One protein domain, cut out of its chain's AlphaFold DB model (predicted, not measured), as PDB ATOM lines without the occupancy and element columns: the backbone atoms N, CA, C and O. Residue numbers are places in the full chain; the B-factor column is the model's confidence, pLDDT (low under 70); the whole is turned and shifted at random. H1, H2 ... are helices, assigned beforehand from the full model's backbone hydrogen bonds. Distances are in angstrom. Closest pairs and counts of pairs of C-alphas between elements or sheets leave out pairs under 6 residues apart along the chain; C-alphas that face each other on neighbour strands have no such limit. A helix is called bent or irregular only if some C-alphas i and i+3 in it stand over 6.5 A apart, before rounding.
ATOM      1  N   LYS A  65     203.985 323.000 219.127       95.25
ATOM      2  CA  LYS A  65     203.619 322.365 220.402       95.25
ATOM      3  C   LYS A  65     204.770 322.425 221.390       95.25
ATOM      4  O   LYS A  65     204.555 322.766 222.552       95.25
ATOM      5  N   SER A  66     205.978 322.164 220.905       93.44
ATOM      6  CA  SER A  66     207.206 322.332 221.676       93.44
ATOM      7  C   SER A  66     207.426 323.794 222.074       93.44
ATOM      8  O   SER A  66     207.762 324.062 223.223       93.44
ATOM      9  N   GLU A  67     207.150 324.752 221.178       94.00
ATOM     10  CA  GLU A  67     207.216 326.184 221.513       94.00
ATOM     11  C   GLU A  67     206.249 326.574 222.643       94.00
ATOM     12  O   GLU A  67     206.633 327.343 223.523       94.00
ATOM     13  N   LEU A  68     205.014 326.050 222.648       95.69
ATOM     14  CA  LEU A  68     204.065 326.320 223.735       95.69
ATOM     15  C   LEU A  68     204.518 325.694 225.056       95.69
ATOM     16  O   LEU A  68     204.373 326.321 226.100       95.69
ATOM     17  N   ALA A  69     205.072 324.479 225.019       95.12
ATOM     18  CA  ALA A  69     205.564 323.792 226.212       95.12
ATOM     19  C   ALA A  69     206.787 324.490 226.832       95.12
ATOM     20  O   ALA A  69     206.929 324.513 228.052       95.12
ATOM     21  N   ALA A  70     207.643 325.086 226.000       94.38
ATOM     22  CA  ALA A  70     208.812 325.844 226.440       94.38
ATOM     23  C   ALA A  70     208.484 327.288 226.871       94.38
ATOM     24  O   ALA A  70     209.357 327.991 227.384       94.38
ATOM     25  N   PHE A  71     207.256 327.766 226.646       96.56
ATOM     26  CA  PHE A  71     206.887 329.141 226.966       96.56
ATOM     27  C   PHE A  71     206.782 329.352 228.481       96.56
ATOM     28  O   PHE A  71     205.959 328.736 229.156       96.56
ATOM     29  N   THR A  72     207.576 330.286 229.008       96.81
ATOM     30  CA  THR A  72     207.572 330.658 230.429       96.81
ATOM     31  C   THR A  72     206.936 332.031 230.640       96.81
ATOM     32  O   THR A  72     205.826 332.144 231.161       96.81
ATOM     33  N   THR A  73     207.613 333.095 230.207       97.81
ATOM     34  CA  THR A  73     207.151 334.481 230.331       97.81
ATOM     35  C   THR A  73     207.302 335.238 229.018       97.81
ATOM     36  O   THR A  73     208.083 334.866 228.139       97.81
ATOM     37  N   LEU A  74     206.546 336.333 228.886       96.56
ATOM     38  CA  LEU A  74     206.617 337.197 227.709       96.56
ATOM     39  C   LEU A  74     208.028 337.775 227.527       96.56
ATOM     40  O   LEU A  74     208.562 337.730 226.424       96.56
ATOM     41  N   ASP A  75     208.647 338.269 228.599       96.31
ATOM     42  CA  ASP A  75     209.971 338.890 228.515       96.31
ATOM     43  C   ASP A  75     211.078 337.858 228.255       96.31
ATOM     44  O   ASP A  75     211.974 338.127 227.460       96.31
ATOM     45  N   ALA A  76     210.980 336.645 228.818       95.44
ATOM     46  CA  ALA A  76     211.901 335.552 228.492       95.44
ATOM     47  C   ALA A  76     211.787 335.143 227.017       95.44
ATOM     48  O   ALA A  76     212.796 334.932 226.348       95.44
ATOM     49  N   CYS A  77     210.562 335.091 226.487       95.56
ATOM     50  CA  CYS A  77     210.317 334.845 225.071       95.56
ATOM     51  C   CYS A  77     210.966 335.913 224.177       95.56
ATOM     52  O   CYS A  77     211.615 335.569 223.189       95.56
ATOM     53  N   VAL A  78     210.821 337.195 224.529       93.94
ATOM     54  CA  VAL A  78     211.433 338.304 223.777       93.94
ATOM     55  C   VAL A  78     212.956 338.226 223.858       93.94
ATOM     56  O   VAL A  78     213.615 338.292 222.827       93.94
ATOM     57  N   ALA A  79     213.523 338.000 225.043       92.44
ATOM     58  CA  ALA A  79     214.968 337.867 225.227       92.44
ATOM     59  C   ALA A  79     215.564 336.668 224.467       92.44
ATOM     60  O   ALA A  79     216.667 336.758 223.934       92.44
ATOM     61  N   ALA A  80     214.836 335.550 224.382       91.12
ATOM     62  CA  ALA A  80     215.260 334.384 223.610       91.12
ATOM     63  C   ALA A  80     215.221 334.638 222.094       91.12
ATOM     64  O   ALA A  80     216.019 334.065 221.353       91.12
ATOM     65  N   ARG A  81     214.300 335.492 221.630       88.88
ATOM     66  CA  ARG A  81     214.080 335.776 220.205       88.88
ATOM     67  C   ARG A  81     214.750 337.050 219.707       88.88
ATOM     68  O   ARG A  81     214.823 337.217 218.501       88.88
ATOM     69  N   SER A  82     215.289 337.903 220.575       86.62
ATOM     70  CA  SER A  82     215.956 339.154 220.182       86.62
ATOM     71  C   SER A  82     217.259 338.943 219.401       86.62
ATOM     72  O   SER A  82     217.756 339.870 218.767       86.62
ATOM     73  N   ARG A  83     217.801 337.719 219.399       86.19
ATOM     74  CA  ARG A  83     218.972 337.320 218.607       86.19
ATOM     75  C   ARG A  83     218.576 337.064 217.146       86.19
ATOM     76  O   ARG A  83     218.587 335.923 216.689       86.19
ATOM     77  N   PHE A  84     218.185 338.115 216.430       79.12
ATOM     78  CA  PHE A  84     218.005 338.054 214.979       79.12
ATOM     79  C   PHE A  84     219.341 338.185 214.254       79.12
ATOM     80  O   PHE A  84     220.315 338.713 214.791       79.12
ATOM     81  N   ASP A  85     219.362 337.722 213.006       86.94
ATOM     82  CA  ASP A  85     220.376 338.167 212.061       86.94
ATOM     83  C   ASP A  85     220.323 339.707 211.976       86.94
ATOM     84  O   ASP A  85     219.222 340.247 211.809       86.94
ATOM     85  N   PRO A  86     221.457 340.420 212.104       89.12
ATOM     86  CA  PRO A  86     221.473 341.881 212.099       89.12
ATOM     87  C   PRO A  86     220.770 342.498 210.886       89.12
ATOM     88  O   PRO A  86     220.060 343.482 211.039       89.12
ATOM     89  N   ILE A  87     220.868 341.881 209.702       91.88
ATOM     90  CA  ILE A  87     220.236 342.390 208.474       91.88
ATOM     91  C   ILE A  87     218.710 342.303 208.581       91.88
ATOM     92  O   ILE A  87     217.988 343.197 208.138       91.88
ATOM     93  N   VAL A  88     218.197 341.223 209.174       87.81
ATOM     94  CA  VAL A  88     216.757 341.062 209.417       87.81
ATOM     95  C   VAL A  88     216.286 342.026 210.505       87.81
ATOM     96  O   VAL A  88     215.200 342.586 210.373       87.81
ATOM     97  N   GLY A  89     217.096 342.236 211.548       86.75
ATOM     98  CA  GLY A  89     216.840 343.224 212.598       86.75
ATOM     99  C   GLY A  89     216.700 344.634 212.030       86.75
ATOM    100  O   GLY A  89     215.643 345.240 212.181       86.75
ATOM    101  N   ASP A  90     217.693 345.085 211.261       88.44
ATOM    102  CA  ASP A  90     217.693 346.396 210.604       88.44
ATOM    103  C   ASP A  90     216.468 346.577 209.696       88.44
ATOM    104  O   ASP A  90     215.862 347.648 209.652       88.44
ATOM    105  N   ALA A  91     216.059 345.522 208.982       89.38
ATOM    106  CA  ALA A  91     214.863 345.556 208.147       89.38
ATOM    107  C   ALA A  91     213.568 345.683 208.970       89.38
ATOM    108  O   ALA A  91     212.661 346.408 208.562       89.38
ATOM    109  N   VAL A  92     213.456 344.997 210.112       86.44
ATOM    110  CA  VAL A  92     212.293 345.107 211.014       86.44
ATOM    111  C   VAL A  92     212.237 346.489 211.667       86.44
ATOM    112  O   VAL A  92     211.162 347.093 211.720       86.44
ATOM    113  N   ASP A  93     213.384 347.018 212.086       85.00
ATOM    114  CA  ASP A  93     213.497 348.350 212.681       85.00
ATOM    115  C   ASP A  93     213.170 349.446 211.657       85.00
ATOM    116  O   ASP A  93     212.432 350.384 211.963       85.00
ATOM    117  N   ALA A  94     213.614 349.297 210.404       87.94
ATOM    118  CA  ALA A  94     213.275 350.209 209.311       87.94
ATOM    119  C   ALA A  94     211.773 350.218 208.970       87.94
ATOM    120  O   ALA A  94     211.253 351.228 208.495       87.94
ATOM    121  N   LEU A  95     211.058 349.118 209.231       83.75
ATOM    122  CA  LEU A  95     209.596 349.059 209.124       83.75
ATOM    123  C   LEU A  95     208.888 349.739 210.310       83.75
ATOM    124  O   LEU A  95     207.658 349.818 210.310       83.75
ATOM    125  N   GLY A  96     209.636 350.233 211.304       80.06
ATOM    126  CA  GLY A  96     209.109 350.926 212.479       80.06
ATOM    127  C   GLY A  96     208.257 350.029 213.372       80.06
ATOM    128  O   GLY A  96     207.375 350.525 214.070       80.06
ATOM    129  N   TYR A  97     208.466 348.710 213.309       81.12
ATOM    130  CA  TYR A  97     207.691 347.730 214.065       81.12
ATOM    131  C   TYR A  97     208.573 347.078 215.137       81.12
ATOM    132  O   TYR A  97     208.742 345.860 215.189       81.12
ATOM    133  N   ASP A  98     209.112 347.916 216.024       80.06
ATOM    134  CA  ASP A  98     209.885 347.542 217.220       80.06
ATOM    135  C   ASP A  98     209.108 346.582 218.145       80.06
ATOM    136  O   ASP A  98     209.669 345.747 218.859       80.06
ATOM    137  N   THR A  99     207.779 346.630 218.070       90.31
ATOM    138  CA  THR A  99     206.869 345.735 218.790       90.31
ATOM    139  C   THR A  99     206.691 344.352 218.153       90.31
ATOM    140  O   THR A  99     206.086 343.492 218.802       90.31
ATOM    141  N   LEU A 100     207.250 344.065 216.960       90.81
ATOM    142  CA  LEU A 100     207.034 342.789 216.246       90.81
ATOM    143  C   LEU A 100     207.340 341.578 217.116       90.81
ATOM    144  O   LEU A 100     206.562 340.628 217.187       90.81
ATOM    145  N   GLN A 101     208.500 341.616 217.767       91.38
ATOM    146  CA  GLN A 101     209.003 340.508 218.568       91.38
ATOM    147  C   GLN A 101     208.111 340.282 219.788       91.38
ATOM    148  O   GLN A 101     207.746 339.148 220.104       91.38
ATOM    149  N   ARG A 102     207.714 341.376 220.450       94.75
ATOM    150  CA  ARG A 102     206.836 341.331 221.619       94.75
ATOM    151  C   ARG A 102     205.446 340.830 221.241       94.75
ATOM    152  O   ARG A 102     204.920 339.973 221.943       94.75
ATOM    153  N   ASP A 103     204.889 341.273 220.117       96.19
ATOM    154  CA  ASP A 103     203.595 340.800 219.617       96.19
ATOM    155  C   ASP A 103     203.641 339.330 219.178       96.19
ATOM    156  O   ASP A 103     202.744 338.559 219.517       96.19
ATOM    157  N   ALA A 104     204.708 338.892 218.507       94.81
ATOM    158  CA  ALA A 104     204.905 337.478 218.185       94.81
ATOM    159  C   ALA A 104     204.975 336.616 219.459       94.81
ATOM    160  O   ALA A 104     204.394 335.531 219.519       94.81
ATOM    161  N   CYS A 105     205.624 337.112 220.514       96.94
ATOM    162  CA  CYS A 105     205.621 336.459 221.820       96.94
ATOM    163  C   CYS A 105     204.252 336.503 222.519       96.94
ATOM    164  O   CYS A 105     203.904 335.535 223.196       96.94
ATOM    165  N   ARG A 106     203.440 337.551 222.318       98.00
ATOM    166  CA  ARG A 106     202.041 337.593 222.782       98.00
ATOM    167  C   ARG A 106     201.179 336.529 222.103       98.00
ATOM    168  O   ARG A 106     200.362 335.924 222.785       98.00
ATOM    169  N   VAL A 107     201.400 336.225 220.820       98.00
ATOM    170  CA  VAL A 107     200.715 335.107 220.134       98.00
ATOM    171  C   VAL A 107     200.985 333.781 220.848       98.00
ATOM    172  O   VAL A 107     200.059 333.025 221.137       98.00
ATOM    173  N   VAL A 108     202.255 333.505 221.163       97.50
ATOM    174  CA  VAL A 108     202.650 332.283 221.882       97.50
ATOM    175  C   VAL A 108     202.072 332.277 223.297       97.50
ATOM    176  O   VAL A 108     201.530 331.262 223.721       97.50
ATOM    177  N   GLN A 109     202.111 333.416 223.995       98.19
ATOM    178  CA  GLN A 109     201.513 333.569 225.321       98.19
ATOM    179  C   GLN A 109     200.008 333.270 225.312       98.19
ATOM    180  O   GLN A 109     199.535 332.512 226.157       98.19
ATOM    181  N   ALA A 110     199.268 333.852 224.366       98.44
ATOM    182  CA  ALA A 110     197.831 333.672 224.211       98.44
ATOM    183  C   ALA A 110     197.483 332.206 223.930       98.44
ATOM    184  O   ALA A 110     196.611 331.639 224.585       98.44
ATOM    185  N   ALA A 111     198.214 331.557 223.021       97.94
ATOM    186  CA  ALA A 111     198.015 330.146 222.700       97.94
ATOM    187  C   ALA A 111     198.374 329.218 223.873       97.94
ATOM    188  O   ALA A 111     197.605 328.308 224.181       97.94
ATOM    189  N   ALA A 112     199.489 329.468 224.568       97.88
ATOM    190  CA  ALA A 112     199.905 328.694 225.741       97.88
ATOM    191  C   ALA A 112     198.881 328.800 226.882       97.88
ATOM    192  O   ALA A 112     198.543 327.800 227.514       97.88
ATOM    193  N   LYS A 113     198.340 330.005 227.105       98.00
ATOM    194  CA  LYS A 113     197.279 330.263 228.089       98.00
ATOM    195  C   LYS A 113     195.875 329.914 227.599       98.00
ATOM    196  O   LYS A 113     194.951 329.949 228.403       98.00
ATOM    197  N   LYS A 114     195.720 329.555 226.319       97.81
ATOM    198  CA  LYS A 114     194.431 329.260 225.675       97.81
ATOM    199  C   LYS A 114     193.422 330.408 225.812       97.81
ATOM    200  O   LYS A 114     192.233 330.172 225.989       97.81
ATOM    201  N   ASP A 115     193.909 331.643 225.739       98.00
ATOM    202  CA  ASP A 115     193.128 332.850 226.003       98.00
ATOM    203  C   ASP A 115     193.268 333.853 224.852       98.00
ATOM    204  O   ASP A 115     194.314 334.479 224.664       98.00
ATOM    205  N   ALA A 116     192.192 334.001 224.076       97.75
ATOM    206  CA  ALA A 116     192.142 334.895 222.924       97.75
ATOM    207  C   ALA A 116     192.086 336.380 223.321       97.75
ATOM    208  O   ALA A 116     192.461 337.227 222.513       97.75
ATOM    209  N   SER A 117     191.682 336.716 224.553       97.06
ATOM    210  CA  SER A 117     191.619 338.112 225.015       97.06
ATOM    211  C   SER A 117     193.008 338.754 225.114       97.06
ATOM    212  O   SER A 117     193.167 339.954 224.896       97.06
ATOM    213  N   LEU A 118     194.049 337.944 225.331       97.81
ATOM    214  CA  LEU A 118     195.443 338.395 225.341       97.81
ATOM    215  C   LEU A 118     195.916 338.898 223.969       97.81
ATOM    216  O   LEU A 118     196.901 339.636 223.891       97.81
ATOM    217  N   CYS A 119     195.212 338.544 222.891       98.25
ATOM    218  CA  CYS A 119     195.493 339.043 221.550       98.25
ATOM    219  C   CYS A 119     195.110 340.521 221.369       98.25
ATOM    220  O   CYS A 119     195.654 341.168 220.476       98.25
ATOM    221  N   GLU A 120     194.232 341.089 222.205       97.12
ATOM    222  CA  GLU A 120     193.781 342.487 222.083       97.12
ATOM    223  C   GLU A 120     194.906 343.506 222.310       97.12
ATOM    224  O   GLU A 120     194.864 344.616 221.783       97.12
ATOM    225  N   ALA A 121     195.966 343.117 223.026       96.31
ATOM    226  CA  ALA A 121     197.147 343.953 223.232       96.31
ATOM    227  C   ALA A 121     198.044 344.091 221.982       96.31
ATOM    228  O   ALA A 121     199.002 344.868 222.007       96.31
ATOM    229  N   ILE A 122     197.780 343.328 220.914       96.12
ATOM    230  CA  ILE A 122     198.521 343.382 219.648       96.12
ATOM    231  C   ILE A 122     197.943 344.505 218.783       96.12
ATOM    232  O   ILE A 122     196.760 344.486 218.430       96.12
ATOM    233  N   LEU A 123     198.790 345.465 218.403       93.00
ATOM    234  CA  LEU A 123     198.369 346.664 217.671       93.00
ATOM    235  C   LEU A 123     197.985 346.346 216.222       93.00
ATOM    236  O   LEU A 123     196.911 346.741 215.758       93.00
ATOM    237  N   SER A 124     198.832 345.593 215.516       93.75
ATOM    238  CA  SER A 124     198.564 345.187 214.136       93.75
ATOM    239  C   SER A 124     197.327 344.294 214.048       93.75
ATOM    240  O   SER A 124     197.300 343.183 214.578       93.75
ATOM    241  N   THR A 125     196.309 344.751 213.316       95.06
ATOM    242  CA  THR A 125     195.061 344.004 213.106       95.06
ATOM    243  C   THR A 125     195.303 342.631 212.483       95.06
ATOM    244  O   THR A 125     194.699 341.656 212.921       95.06
ATOM    245  N   SER A 126     196.210 342.520 211.508       94.62
ATOM    246  CA  SER A 126     196.506 341.236 210.861       94.62
ATOM    247  C   SER A 126     197.198 340.259 211.816       94.62
ATOM    248  O   SER A 126     196.887 339.067 211.814       94.62
ATOM    249  N   LEU A 127     198.091 340.752 212.680       96.00
ATOM    250  CA  LEU A 127     198.763 339.926 213.685       96.00
ATOM    251  C   LEU A 127     197.823 339.553 214.839       96.00
ATOM    252  O   LEU A 127     197.876 338.424 215.323       96.00
ATOM    253  N   ARG A 128     196.912 340.450 215.230       97.62
ATOM    254  CA  ARG A 128     195.845 340.173 216.204       97.62
ATOM    255  C   ARG A 128     194.890 339.092 215.698       97.62
ATOM    256  O   ARG A 128     194.634 338.131 216.416       97.62
ATOM    257  N   GLN A 129     194.441 339.180 214.445       97.62
ATOM    258  CA  GLN A 129     193.633 338.129 213.812       97.62
ATOM    259  C   GLN A 129     194.396 336.801 213.748       97.62
ATOM    260  O   GLN A 129     193.846 335.748 214.069       97.62
ATOM    261  N   HIS A 130     195.687 336.835 213.405       97.56
ATOM    262  CA  HIS A 130     196.530 335.642 213.429       97.56
ATOM    263  C   HIS A 130     196.665 335.043 214.840       97.56
ATOM    264  O   HIS A 130     196.627 333.820 214.986       97.56
ATOM    265  N   CYS A 131     196.787 335.881 215.873       98.50
ATOM    266  CA  CYS A 131     196.798 335.467 217.274       98.50
ATOM    267  C   CYS A 131     195.504 334.736 217.645       98.50
ATOM    268  O   CYS A 131     195.561 333.589 218.086       98.50
ATOM    269  N   GLN A 132     194.348 335.353 217.379       98.56
ATOM    270  CA  GLN A 132     193.026 334.775 217.646       98.56
ATOM    271  C   GLN A 132     192.852 333.435 216.921       98.56
ATOM    272  O   GLN A 132     192.505 332.435 217.548       98.56
ATOM    273  N   ALA A 133     193.211 333.370 215.634       98.25
ATOM    274  CA  ALA A 133     193.166 332.129 214.867       98.25
ATOM    275  C   ALA A 133     194.087 331.045 215.449       98.25
ATOM    276  O   ALA A 133     193.721 329.875 215.516       98.25
ATOM    277  N   THR A 134     195.281 331.421 215.910       98.06
ATOM    278  CA  THR A 134     196.224 330.483 216.533       98.06
ATOM    279  C   THR A 134     195.661 329.918 217.836       98.06
ATOM    280  O   THR A 134     195.757 328.710 218.061       98.06
ATOM    281  N   VAL A 135     195.036 330.752 218.673       98.38
ATOM    282  CA  VAL A 135     194.355 330.304 219.899       98.38
ATOM    283  C   VAL A 135     193.205 329.361 219.551       98.38
ATOM    284  O   VAL A 135     193.183 328.244 220.065       98.38
ATOM    285  N   ALA A 136     192.322 329.758 218.629       98.00
ATOM    286  CA  ALA A 136     191.181 328.969 218.164       98.00
ATOM    287  C   ALA A 136     191.593 327.561 217.702       98.00
ATOM    288  O   ALA A 136     191.037 326.559 218.154       98.00
ATOM    289  N   VAL A 137     192.638 327.465 216.872       97.75
ATOM    290  CA  VAL A 137     193.169 326.177 216.397       97.75
ATOM    291  C   VAL A 137     193.783 325.359 217.536       97.75
ATOM    292  O   VAL A 137     193.589 324.143 217.599       97.75
ATOM    293  N   THR A 138     194.490 326.010 218.462       97.00
ATOM    294  CA  THR A 138     195.125 325.347 219.616       97.00
ATOM    295  C   THR A 138     194.093 324.716 220.550       97.00
ATOM    296  O   THR A 138     194.306 323.603 221.036       97.00
ATOM    297  N   VAL A 139     192.972 325.399 220.793       97.38
ATOM    298  CA  VAL A 139     191.890 324.900 221.659       97.38
ATOM    299  C   VAL A 139     190.837 324.079 220.908       97.38
ATOM    300  O   VAL A 139     189.959 323.511 221.548       97.38
ATOM    301  N   ALA A 140     190.956 323.977 219.579       96.38
ATOM    302  CA  ALA A 140     189.985 323.351 218.682       96.38
ATOM    303  C   ALA A 140     188.568 323.954 218.783       96.38
ATOM    304  O   ALA A 140     187.571 323.241 218.650       96.38
ATOM    305  N   ASP A 141     188.484 325.271 219.002       96.75
ATOM    306  CA  ASP A 141     187.225 326.018 219.054       96.75
ATOM    307  C   ASP A 141     187.124 326.987 217.861       96.75
ATOM    308  O   ASP A 141     187.770 328.038 217.854       96.75
ATOM    309  N   PRO A 142     186.321 326.658 216.838       96.75
ATOM    310  CA  PRO A 142     186.142 327.491 215.652       96.75
ATOM    311  C   PRO A 142     185.379 328.790 215.928       96.75
ATOM    312  O   PRO A 142     185.479 329.714 215.126       96.75
ATOM    313  N   LEU A 143     184.635 328.895 217.036       95.62
ATOM    314  CA  LEU A 143     183.904 330.119 217.387       95.62
ATOM    315  C   LEU A 143     184.837 331.235 217.878       95.62
ATOM    316  O   LEU A 143     184.419 332.385 217.969       95.62
ATOM    317  N   LEU A 144     186.097 330.903 218.183       96.88
ATOM    318  CA  LEU A 144     187.148 331.867 218.527       96.88
ATOM    319  C   LEU A 144     187.919 332.379 217.305       96.88
ATOM    320  O   LEU A 144     188.825 333.204 217.450       96.88
ATOM    321  N   CYS A 145     187.617 331.877 216.106       98.19
ATOM    322  CA  CYS A 145     188.257 332.361 214.891       98.19
ATOM    323  C   CYS A 145     187.958 333.852 214.667       98.19
ATOM    324  O   CYS A 145     186.880 334.327 215.017       98.19
ATOM    325  N   PRO A 146     188.886 334.625 214.076       97.44
ATOM    326  CA  PRO A 146     188.646 336.036 213.803       97.44
ATOM    327  C   PRO A 146     187.531 336.208 212.767       97.44
ATOM    328  O   PRO A 146     187.472 335.473 211.781       97.44
ATOM    329  N   VAL A 147     186.681 337.220 212.950       95.06
ATOM    330  CA  VAL A 147     185.665 337.607 211.961       95.06
ATOM    331  C   VAL A 147     186.301 338.468 210.866       95.06
ATOM    332  O   VAL A 147     186.897 339.511 211.146       95.06
ATOM    333  N   LEU A 148     186.157 338.043 209.611       92.75
ATOM    334  CA  LEU A 148     186.574 338.755 208.404       92.75
ATOM    335  C   LEU A 148     185.328 339.201 207.623       92.75
ATOM    336  O   LEU A 148     184.692 338.426 206.906       92.75
ATOM    337  N   GLY A 149     184.956 340.472 207.775       92.12
ATOM    338  CA  GLY A 149     183.708 340.995 207.220       92.12
ATOM    339  C   GLY A 149     182.511 340.507 208.031       92.12
ATOM    340  O   GLY A 149     182.319 340.944 209.161       92.12
ATOM    341  N   THR A 150     181.696 339.621 207.459       91.56
ATOM    342  CA  THR A 150     180.488 339.101 208.118       91.56
ATOM    343  C   THR A 150     180.624 337.658 208.610       91.56
ATOM    344  O   THR A 150     179.714 337.182 209.286       91.56
ATOM    345  N   ASN A 151     181.710 336.956 208.287       94.25
ATOM    346  CA  ASN A 151     181.926 335.538 208.609       94.25
ATOM    347  C   ASN A 151     183.255 335.348 209.336       94.25
ATOM    348  O   ASN A 151     184.130 336.209 209.242       94.25
ATOM    349  N   HIS A 152     183.431 334.224 210.025       97.19
ATOM    350  CA  HIS A 152     184.743 333.861 210.558       97.19
ATOM    351  C   HIS A 152     185.719 333.505 209.424       97.19
ATOM    352  O   HIS A 152     185.305 333.136 208.323       97.19
ATOM    353  N   ASP A 153     187.025 333.630 209.679       97.19
ATOM    354  CA  ASP A 153     188.069 333.220 208.734       97.19
ATOM    355  C   ASP A 153     187.919 331.724 208.388       97.19
ATOM    356  O   ASP A 153     188.166 330.875 209.253       97.19
ATOM    357  N   PRO A 154     187.568 331.369 207.135       96.56
ATOM    358  CA  PRO A 154     187.305 329.984 206.751       96.56
ATOM    359  C   PRO A 154     188.523 329.075 206.942       96.56
ATOM    360  O   PRO A 154     188.364 327.886 207.232       96.56
ATOM    361  N   LEU A 155     189.744 329.613 206.818       97.25
ATOM    362  CA  LEU A 155     190.959 328.831 207.038       97.25
ATOM    363  C   LEU A 155     191.106 328.480 208.517       97.25
ATOM    364  O   LEU A 155     191.403 327.335 208.853       97.25
ATOM    365  N   CYS A 156     190.867 329.449 209.401       98.19
ATOM    366  CA  CYS A 156     190.853 329.208 210.835       98.19
ATOM    367  C   CYS A 156     189.795 328.170 211.221       98.19
ATOM    368  O   CYS A 156     190.134 327.219 211.924       98.19
ATOM    369  N   ILE A 157     188.553 328.293 210.726       97.62
ATOM    370  CA  ILE A 157     187.470 327.349 211.047       97.62
ATOM    371  C   ILE A 157     187.875 325.926 210.652       97.62
ATOM    372  O   ILE A 157     187.769 325.008 211.467       97.62
ATOM    373  N   ALA A 158     188.371 325.739 209.424       96.12
ATOM    374  CA  ALA A 158     188.777 324.431 208.919       96.12
ATOM    375  C   ALA A 158     189.882 323.795 209.776       96.12
ATOM    376  O   ALA A 158     189.802 322.615 210.127       96.12
ATOM    377  N   LEU A 159     190.888 324.584 210.167       96.69
ATOM    378  CA  LEU A 159     191.989 324.122 211.011       96.69
ATOM    379  C   LEU A 159     191.556 323.849 212.458       96.69
ATOM    380  O   LEU A 159     191.962 322.837 213.029       96.69
ATOM    381  N   ALA A 160     190.717 324.708 213.039       96.69
ATOM    382  CA  ALA A 160     190.227 324.561 214.406       96.69
ATOM    383  C   ALA A 160     189.296 323.358 214.538       96.69
ATOM    384  O   ALA A 160     189.424 322.580 215.483       96.69
ATOM    385  N   ARG A 161     188.424 323.143 213.547       95.38
ATOM    386  CA  ARG A 161     187.600 321.933 213.480       95.38
ATOM    387  C   ARG A 161     188.344 320.687 213.075       95.38
ATOM    388  O   ARG A 161     187.855 319.597 213.357       95.38
ATOM    389  N   ARG A 162     189.505 320.851 212.447       95.44
ATOM    390  CA  ARG A 162     190.280 319.756 211.872       95.44
ATOM    391  C   ARG A 162     189.451 319.022 210.817       95.44
ATOM    392  O   ARG A 162     189.422 317.806 210.826       95.44
ATOM    393  N   ASP A 163     188.762 319.749 209.941       93.38
ATOM    394  CA  ASP A 163     187.889 319.177 208.906       93.38
ATOM    395  C   ASP A 163     188.296 319.704 207.525       93.38
ATOM    396  O   ASP A 163     188.205 320.900 207.236       93.38
ATOM    397  N   ASP A 164     188.768 318.804 206.663       92.88
ATOM    398  CA  ASP A 164     189.304 319.143 205.344       92.88
ATOM    399  C   ASP A 164     188.226 319.526 204.329       92.88
ATOM    400  O   ASP A 164     188.520 320.208 203.340       92.88
ATOM    401  N   ARG A 165     186.966 319.173 204.589       90.62
ATOM    402  CA  ARG A 165     185.829 319.579 203.757       90.62
ATOM    403  C   ARG A 165     185.591 321.080 203.861       90.62
ATOM    404  O   ARG A 165     185.243 321.712 202.866       90.62
ATOM    405  N   LEU A 166     185.859 321.666 205.030       93.44
ATOM    406  CA  LEU A 166     185.724 323.104 205.268       93.44
ATOM    407  C   LEU A 166     186.755 323.926 204.484       93.44
ATOM    408  O   LEU A 166     186.477 325.079 204.151       93.44
ATOM    409  N   CYS A 167     187.888 323.332 204.086       94.75
ATOM    410  CA  CYS A 167     188.883 324.009 203.251       94.75
ATOM    411  C   CYS A 167     188.305 324.517 201.924       94.75
ATOM    412  O   CYS A 167     188.829 325.468 201.358       94.75
ATOM    413  N   VAL A 168     187.215 323.931 201.413       91.19
ATOM    414  CA  VAL A 168     186.589 324.389 200.160       91.19
ATOM    415  C   VAL A 168     186.105 325.844 200.233       91.19
ATOM    416  O   VAL A 168     186.001 326.505 199.207       91.19
ATOM    417  N   SER A 169     185.846 326.349 201.444       90.94
ATOM    418  CA  SER A 169     185.411 327.723 201.704       90.94
ATOM    419  C   SER A 169     186.551 328.746 201.808       90.94
ATOM    420  O   SER A 169     186.279 329.942 201.898       90.94
ATOM    421  N   THR A 170     187.817 328.311 201.789       94.75
ATOM    422  CA  THR A 170     188.969 329.223 201.846       94.75
ATOM    423  C   THR A 170     189.208 329.909 200.506       94.75
ATOM    424  O   THR A 170     188.794 329.408 199.458       94.75
ATOM    425  N   ALA A 171     189.955 331.015 200.515       92.88
ATOM    426  CA  ALA A 171     190.422 331.630 199.280       92.88
ATOM    427  C   ALA A 171     191.179 330.604 198.404       92.88
ATOM    428  O   ALA A 171     191.896 329.753 198.942       92.88
ATOM    429  N   PRO A 172     191.088 330.684 197.061       91.81
ATOM    430  CA  PRO A 172     191.762 329.733 196.173       91.81
ATOM    431  C   PRO A 172     193.276 329.606 196.410       91.81
ATOM    432  O   PRO A 172     193.832 328.526 196.233       91.81
ATOM    433  N   SER A 173     193.935 330.686 196.845       93.88
ATOM    434  CA  SER A 173     195.359 330.696 197.209       93.88
ATOM    435  C   SER A 173     195.675 329.926 198.495       93.88
ATOM    436  O   SER A 173     196.775 329.399 198.632       93.88
ATOM    437  N   ASP A 174     194.725 329.841 199.426       95.81
ATOM    438  CA  ASP A 174     194.909 329.196 200.730       95.81
ATOM    439  C   ASP A 174     194.457 327.731 200.734       95.81
ATOM    440  O   ASP A 174     194.879 326.959 201.599       95.81
ATOM    441  N   LEU A 175     193.656 327.318 199.746       95.25
ATOM    442  CA  LEU A 175     193.120 325.960 199.636       95.25
ATOM    443  C   LEU A 175     194.208 324.864 199.678       95.25
ATOM    444  O   LEU A 175     194.037 323.911 200.448       95.25
ATOM    445  N   PRO A 176     195.329 324.956 198.922       96.56
ATOM    446  CA  PRO A 176     196.403 323.963 199.010       96.56
ATOM    447  C   PRO A 176     197.022 323.913 200.408       96.56
ATOM    448  O   PRO A 176     197.239 322.832 200.948       96.56
ATOM    449  N   THR A 177     197.219 325.080 201.031       97.56
ATOM    450  CA  THR A 177     197.775 325.187 202.384       97.56
ATOM    451  C   THR A 177     196.859 324.553 203.424       97.56
ATOM    452  O   THR A 177     197.330 323.792 204.266       97.56
ATOM    453  N   CYS A 178     195.553 324.817 203.360       97.88
ATOM    454  CA  CYS A 178     194.568 324.227 204.266       97.88
ATOM    455  C   CYS A 178     194.615 322.693 204.221       97.88
ATOM    456  O   CYS A 178     194.758 322.035 205.254       97.88
ATOM    457  N   ARG A 179     194.579 322.128 203.006       96.50
ATOM    458  CA  ARG A 179     194.626 320.676 202.788       96.50
ATOM    459  C   ARG A 179     195.948 320.064 203.237       96.50
ATOM    460  O   ARG A 179     195.923 319.055 203.930       96.50
ATOM    461  N   ALA A 180     197.076 320.683 202.892       97.50
ATOM    462  CA  ALA A 180     198.402 320.202 203.271       97.50
ATOM    463  C   ALA A 180     198.584 320.165 204.796       97.50
ATOM    464  O   ALA A 180     199.101 319.191 205.340       97.50
ATOM    465  N   VAL A 181     198.112 321.200 205.501       97.44
ATOM    466  CA  VAL A 181     198.194 321.281 206.965       97.44
ATOM    467  C   VAL A 181     197.354 320.187 207.620       97.44
ATOM    468  O   VAL A 181     197.877 319.454 208.457       97.44
ATOM    469  N   LEU A 182     196.092 320.018 207.210       96.44
ATOM    470  CA  LEU A 182     195.210 318.981 207.760       96.44
ATOM    471  C   LEU A 182     195.663 317.559 207.409       96.44
ATOM    472  O   LEU A 182     195.553 316.662 208.240       96.44
ATOM    473  N   ALA A 183     196.220 317.353 206.214       96.06
ATOM    474  CA  ALA A 183     196.820 316.082 205.809       96.06
ATOM    475  C   ALA A 183     198.194 315.830 206.453       96.06
ATOM    476  O   ALA A 183     198.707 314.716 206.369       96.06
ATOM    477  N   ARG A 184     198.790 316.850 207.089       96.25
ATOM    478  CA  ARG A 184     200.155 316.835 207.641       96.25
ATOM    479  C   ARG A 184     201.205 316.448 206.589       96.25
ATOM    480  O   ARG A 184     202.220 315.834 206.915       96.25
ATOM    481  N   ASP A 185     200.952 316.823 205.339       96.56
ATOM    482  CA  ASP A 185     201.747 316.444 204.176       96.56
ATOM    483  C   ASP A 185     202.329 317.693 203.494       96.56
ATOM    484  O   ASP A 185     201.602 318.420 202.811       96.56
ATOM    485  N   PRO A 186     203.638 317.962 203.649       96.25
ATOM    486  CA  PRO A 186     204.271 319.113 203.018       96.25
ATOM    487  C   PRO A 186     204.351 318.974 201.492       96.25
ATOM    488  O   PRO A 186     204.433 319.989 200.810       96.25
ATOM    489  N   SER A 187     204.273 317.764 200.922       96.38
ATOM    490  CA  SER A 187     204.349 317.589 199.462       96.38
ATOM    491  C   SER A 187     203.133 318.180 198.736       96.38
ATOM    492  O   SER A 187     203.252 318.690 197.620       96.38
ATOM    493  N   SER A 188     201.988 318.239 199.422       95.94
ATOM    494  CA  SER A 188     200.772 318.915 198.962       95.94
ATOM    495  C   SER A 188     200.928 320.441 198.813       95.94
ATOM    496  O   SER A 188     200.091 321.081 198.173       95.94
ATOM    497  N   CYS A 189     201.997 321.041 199.352       96.31
ATOM    498  CA  CYS A 189     202.312 322.466 199.200       96.31
ATOM    499  C   CYS A 189     202.936 322.834 197.842       96.31
ATOM    500  O   CYS A 189     203.029 324.017 197.501       96.31
ATOM    501  N   GLY A 190     203.396 321.854 197.055       95.50
ATOM    502  CA  GLY A 190     204.092 322.113 195.796       95.50
ATOM    503  C   GLY A 190     205.422 322.843 196.006       95.50
ATOM    504  O   GLY A 190     206.386 322.244 196.458       95.50
ATOM    505  N   ARG A 191     205.497 324.126 195.624       95.69
ATOM    506  CA  ARG A 191     206.703 324.974 195.784       95.69
ATOM    507  C   ARG A 191     206.522 326.101 196.807       95.69
ATOM    508  O   ARG A 191     207.350 327.008 196.872       95.69
ATOM    509  N   ASP A 192     205.423 326.096 197.561       96.12
ATOM    510  CA  ASP A 192     205.144 327.140 198.544       96.12
ATOM    511  C   ASP A 192     205.830 326.846 199.889       96.12
ATOM    512  O   ASP A 192     205.301 326.146 200.755       96.12
ATOM    513  N   ALA A 193     206.991 327.469 200.103       95.12
ATOM    514  CA  ALA A 193     207.739 327.362 201.354       95.12
ATOM    515  C   ALA A 193     206.962 327.886 202.582       95.12
ATOM    516  O   ALA A 193     207.241 327.486 203.715       95.12
ATOM    517  N   ARG A 194     205.995 328.802 202.409       94.50
ATOM    518  CA  ARG A 194     205.140 329.277 203.513       94.50
ATOM    519  C   ARG A 194     204.161 328.187 203.937       94.50
ATOM    520  O   ARG A 194     203.944 328.021 205.140       94.50
ATOM    521  N   CYS A 195     203.602 327.463 202.974       97.00
ATOM    522  CA  CYS A 195     202.760 326.302 203.227       97.00
ATOM    523  C   CYS A 195     203.543 325.219 203.978       97.00
ATOM    524  O   CYS A 195     203.109 324.811 205.052       97.00
ATOM    525  N   GLU A 196     204.739 324.841 203.510       96.81
ATOM    526  CA  GLU A 196     205.570 323.808 204.157       96.81
ATOM    527  C   GLU A 196     205.890 324.149 205.617       96.81
ATOM    528  O   GLU A 196     205.698 323.324 206.513       96.81
ATOM    529  N   ARG A 197     206.292 325.402 205.883       95.38
ATOM    530  CA  ARG A 197     206.513 325.882 207.256       95.38
ATOM    531  C   ARG A 197     205.254 325.769 208.106       95.38
ATOM    532  O   ARG A 197     205.347 325.434 209.283       95.38
ATOM    533  N   ARG A 198     204.076 326.041 207.540       96.00
ATOM    534  CA  ARG A 198     202.804 325.915 208.259       96.00
ATOM    535  C   ARG A 198     202.459 324.453 208.540       96.00
ATOM    536  O   ARG A 198     202.031 324.162 209.654       96.00
ATOM    537  N   VAL A 199     202.676 323.549 207.584       97.06
ATOM    538  CA  VAL A 199     202.499 322.101 207.788       97.06
ATOM    539  C   VAL A 199     203.383 321.633 208.932       97.06
ATOM    540  O   VAL A 199     202.878 321.038 209.881       97.06
ATOM    541  N   GLN A 200     204.674 321.970 208.890       95.62
ATOM    542  CA  GLN A 200     205.617 321.605 209.943       95.62
ATOM    543  C   GLN A 200     205.199 322.187 211.298       95.62
ATOM    544  O   GLN A 200     205.205 321.470 212.297       95.62
ATOM    545  N   ARG A 201     204.742 323.445 211.313       95.38
ATOM    546  CA  ARG A 201     204.297 324.144 212.522       95.38
ATOM    547  C   ARG A 201     203.135 323.478 213.236       95.38
ATOM    548  O   ARG A 201     203.158 323.374 214.459       95.38
ATOM    549  N   TRP A 202     202.138 323.017 212.495       96.44
ATOM    550  CA  TRP A 202     200.935 322.407 213.070       96.44
ATOM    551  C   TRP A 202     201.003 320.881 213.171       96.44
ATOM    552  O   TRP A 202     200.094 320.260 213.728       96.44
ATOM    553  N   ARG A 203     202.081 320.260 212.676       94.81
ATOM    554  CA  ARG A 203     202.201 318.805 212.545       94.81
ATOM    555  C   ARG A 203     201.982 318.051 213.854       94.81
ATOM    556  O   ARG A 203     201.425 316.960 213.809       94.81
TER     557      ARG A 203
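Overview. This is residues 65 to 203 of the 380 residues of an uncharacterized protein of Deltaproteobacteria bacterium HGW-Deltaproteobacteria-20 (UniProt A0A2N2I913). The helices follow one another in an open horseshoe, with H2 and H3 along one arm, H4 and H6 across the base, H7 at the turn into the other arm, and H9, H10 and H11 forming that arm. The short helices H5, H8 and H10 pack on the outer side of this curve, while H1 packs on the end of H4 and comes near the end of H11, and the gap between H3 and H10 stays open. The printed part has 139 residues with eleven named helices, H1 to H11 in order, and no named strand; its class is all helix. It is compact, with a radius of gyration of the C-alphas of 15.5 A, and it spans 40 by 33 by 30 A.

Along the chain. H1, residues 65 to 69, begins at C-alpha 65 at (203.619, 322.365, 220.402). H2 is residues 74 to 81 and H3 residues 86 to 94, 12.0 A from first to last C-alpha. H4, residues 100 to 113, is 19.8 A long. H5 is residues 116 to 121; it is neither bent nor irregular, but only just: C-alphas 118 and 121 are 6.2 A apart. H6, residues 125 to 139, is the longest helix by residues and measures 21.2 A from C-alpha 125 at (195.061, 344.004, 213.106). H7 is residues 154 to 161, 10.5 A long, and H8 is residues 166 to 169. H9, residues 175 to 183, is 12.2 A long, and H10 is residues 186 to 189. H11, residues 193 to 202, is 14.4 A long and ends at C-alpha 202 at (200.935, 322.407, 213.070).

Arrangement. H1 touches H4, which meets it with residues 108 to 112 alone; the closest C-alphas are those of Leu 68 and Ala 112, 5.2 A apart. H2 touches H4 at a steep tilt of 56 degrees, opposite ways, closest at Val 78 and Arg 102, with C-alphas 5.9 A apart. H3 touches no helix; it is close to H4 but not clearly touching, with the C-alphas of Val 92 and Leu 100 7.8 A apart. H4 and H5 form a helical hairpin at a shallow tilt of 22 degrees, and H4 takes part with residues 106 to 110 alone; the C-alphas of Ala 110 and Leu 118 come closest at 5.4 A. H5 and H6 form a second helical hairpin, closest at the C-alphas of Ala 116 and Gln 132, 5.4 A. H4 and H6 touch and run the same way at a shallow tilt of 24 degrees, closest at the C-alphas of Ala 111 and Val 135, 4.6 A. H6 touches H7 with residues 133 to 139 alone, and the C-alphas of Val 137 and Ala 160 are closest at 3.9 A. H8 touches both H7 and H9, the latter closest at the C-alphas of Cys 167 and Cys 178, 5.8 A. H7 and H9 touch and run the same way at a shallow tilt of 9 degrees, closest at the C-alphas of Leu 155 and Cys 178, 6.5 A. H9 and H11 touch, closest at the C-alphas of Val 181 and Val 199, 4.5 A, and run the same way at a shallow tilt of 34 degrees, only just short of steep. H10 touches H9 and H11, with the C-alphas of Pro 186 and Glu 196 5.0 A apart as its closest to H11. The helix packing is mostly aligned, 6 of 7 touching pairs with a tilt being shallow. H3 and H10 are apart, and so are H4 and H11. Each O i to N i+4 pair is within hydrogen-bond range in H1, H2, H3, H4, H6, H7, H9 and H11; in H5 it is 0 of 2, with 2 of 3 O i to N i+3 pairs within range, and H8 and H10 are too short for an i+4 pair.

Size, cuts and confidence. The two C-alphas farthest apart are those of Pro 86 and Arg 165, at 42.9 A. The printed part has no cut. The link from H6 to H7, residues 140 to 153, is long, and within it residues 147 to 148 pair antiparallel with residues 151 to 152; the other links are tight. Mean pLDDT of the printed part is 94.6, and no printed residue is under 70.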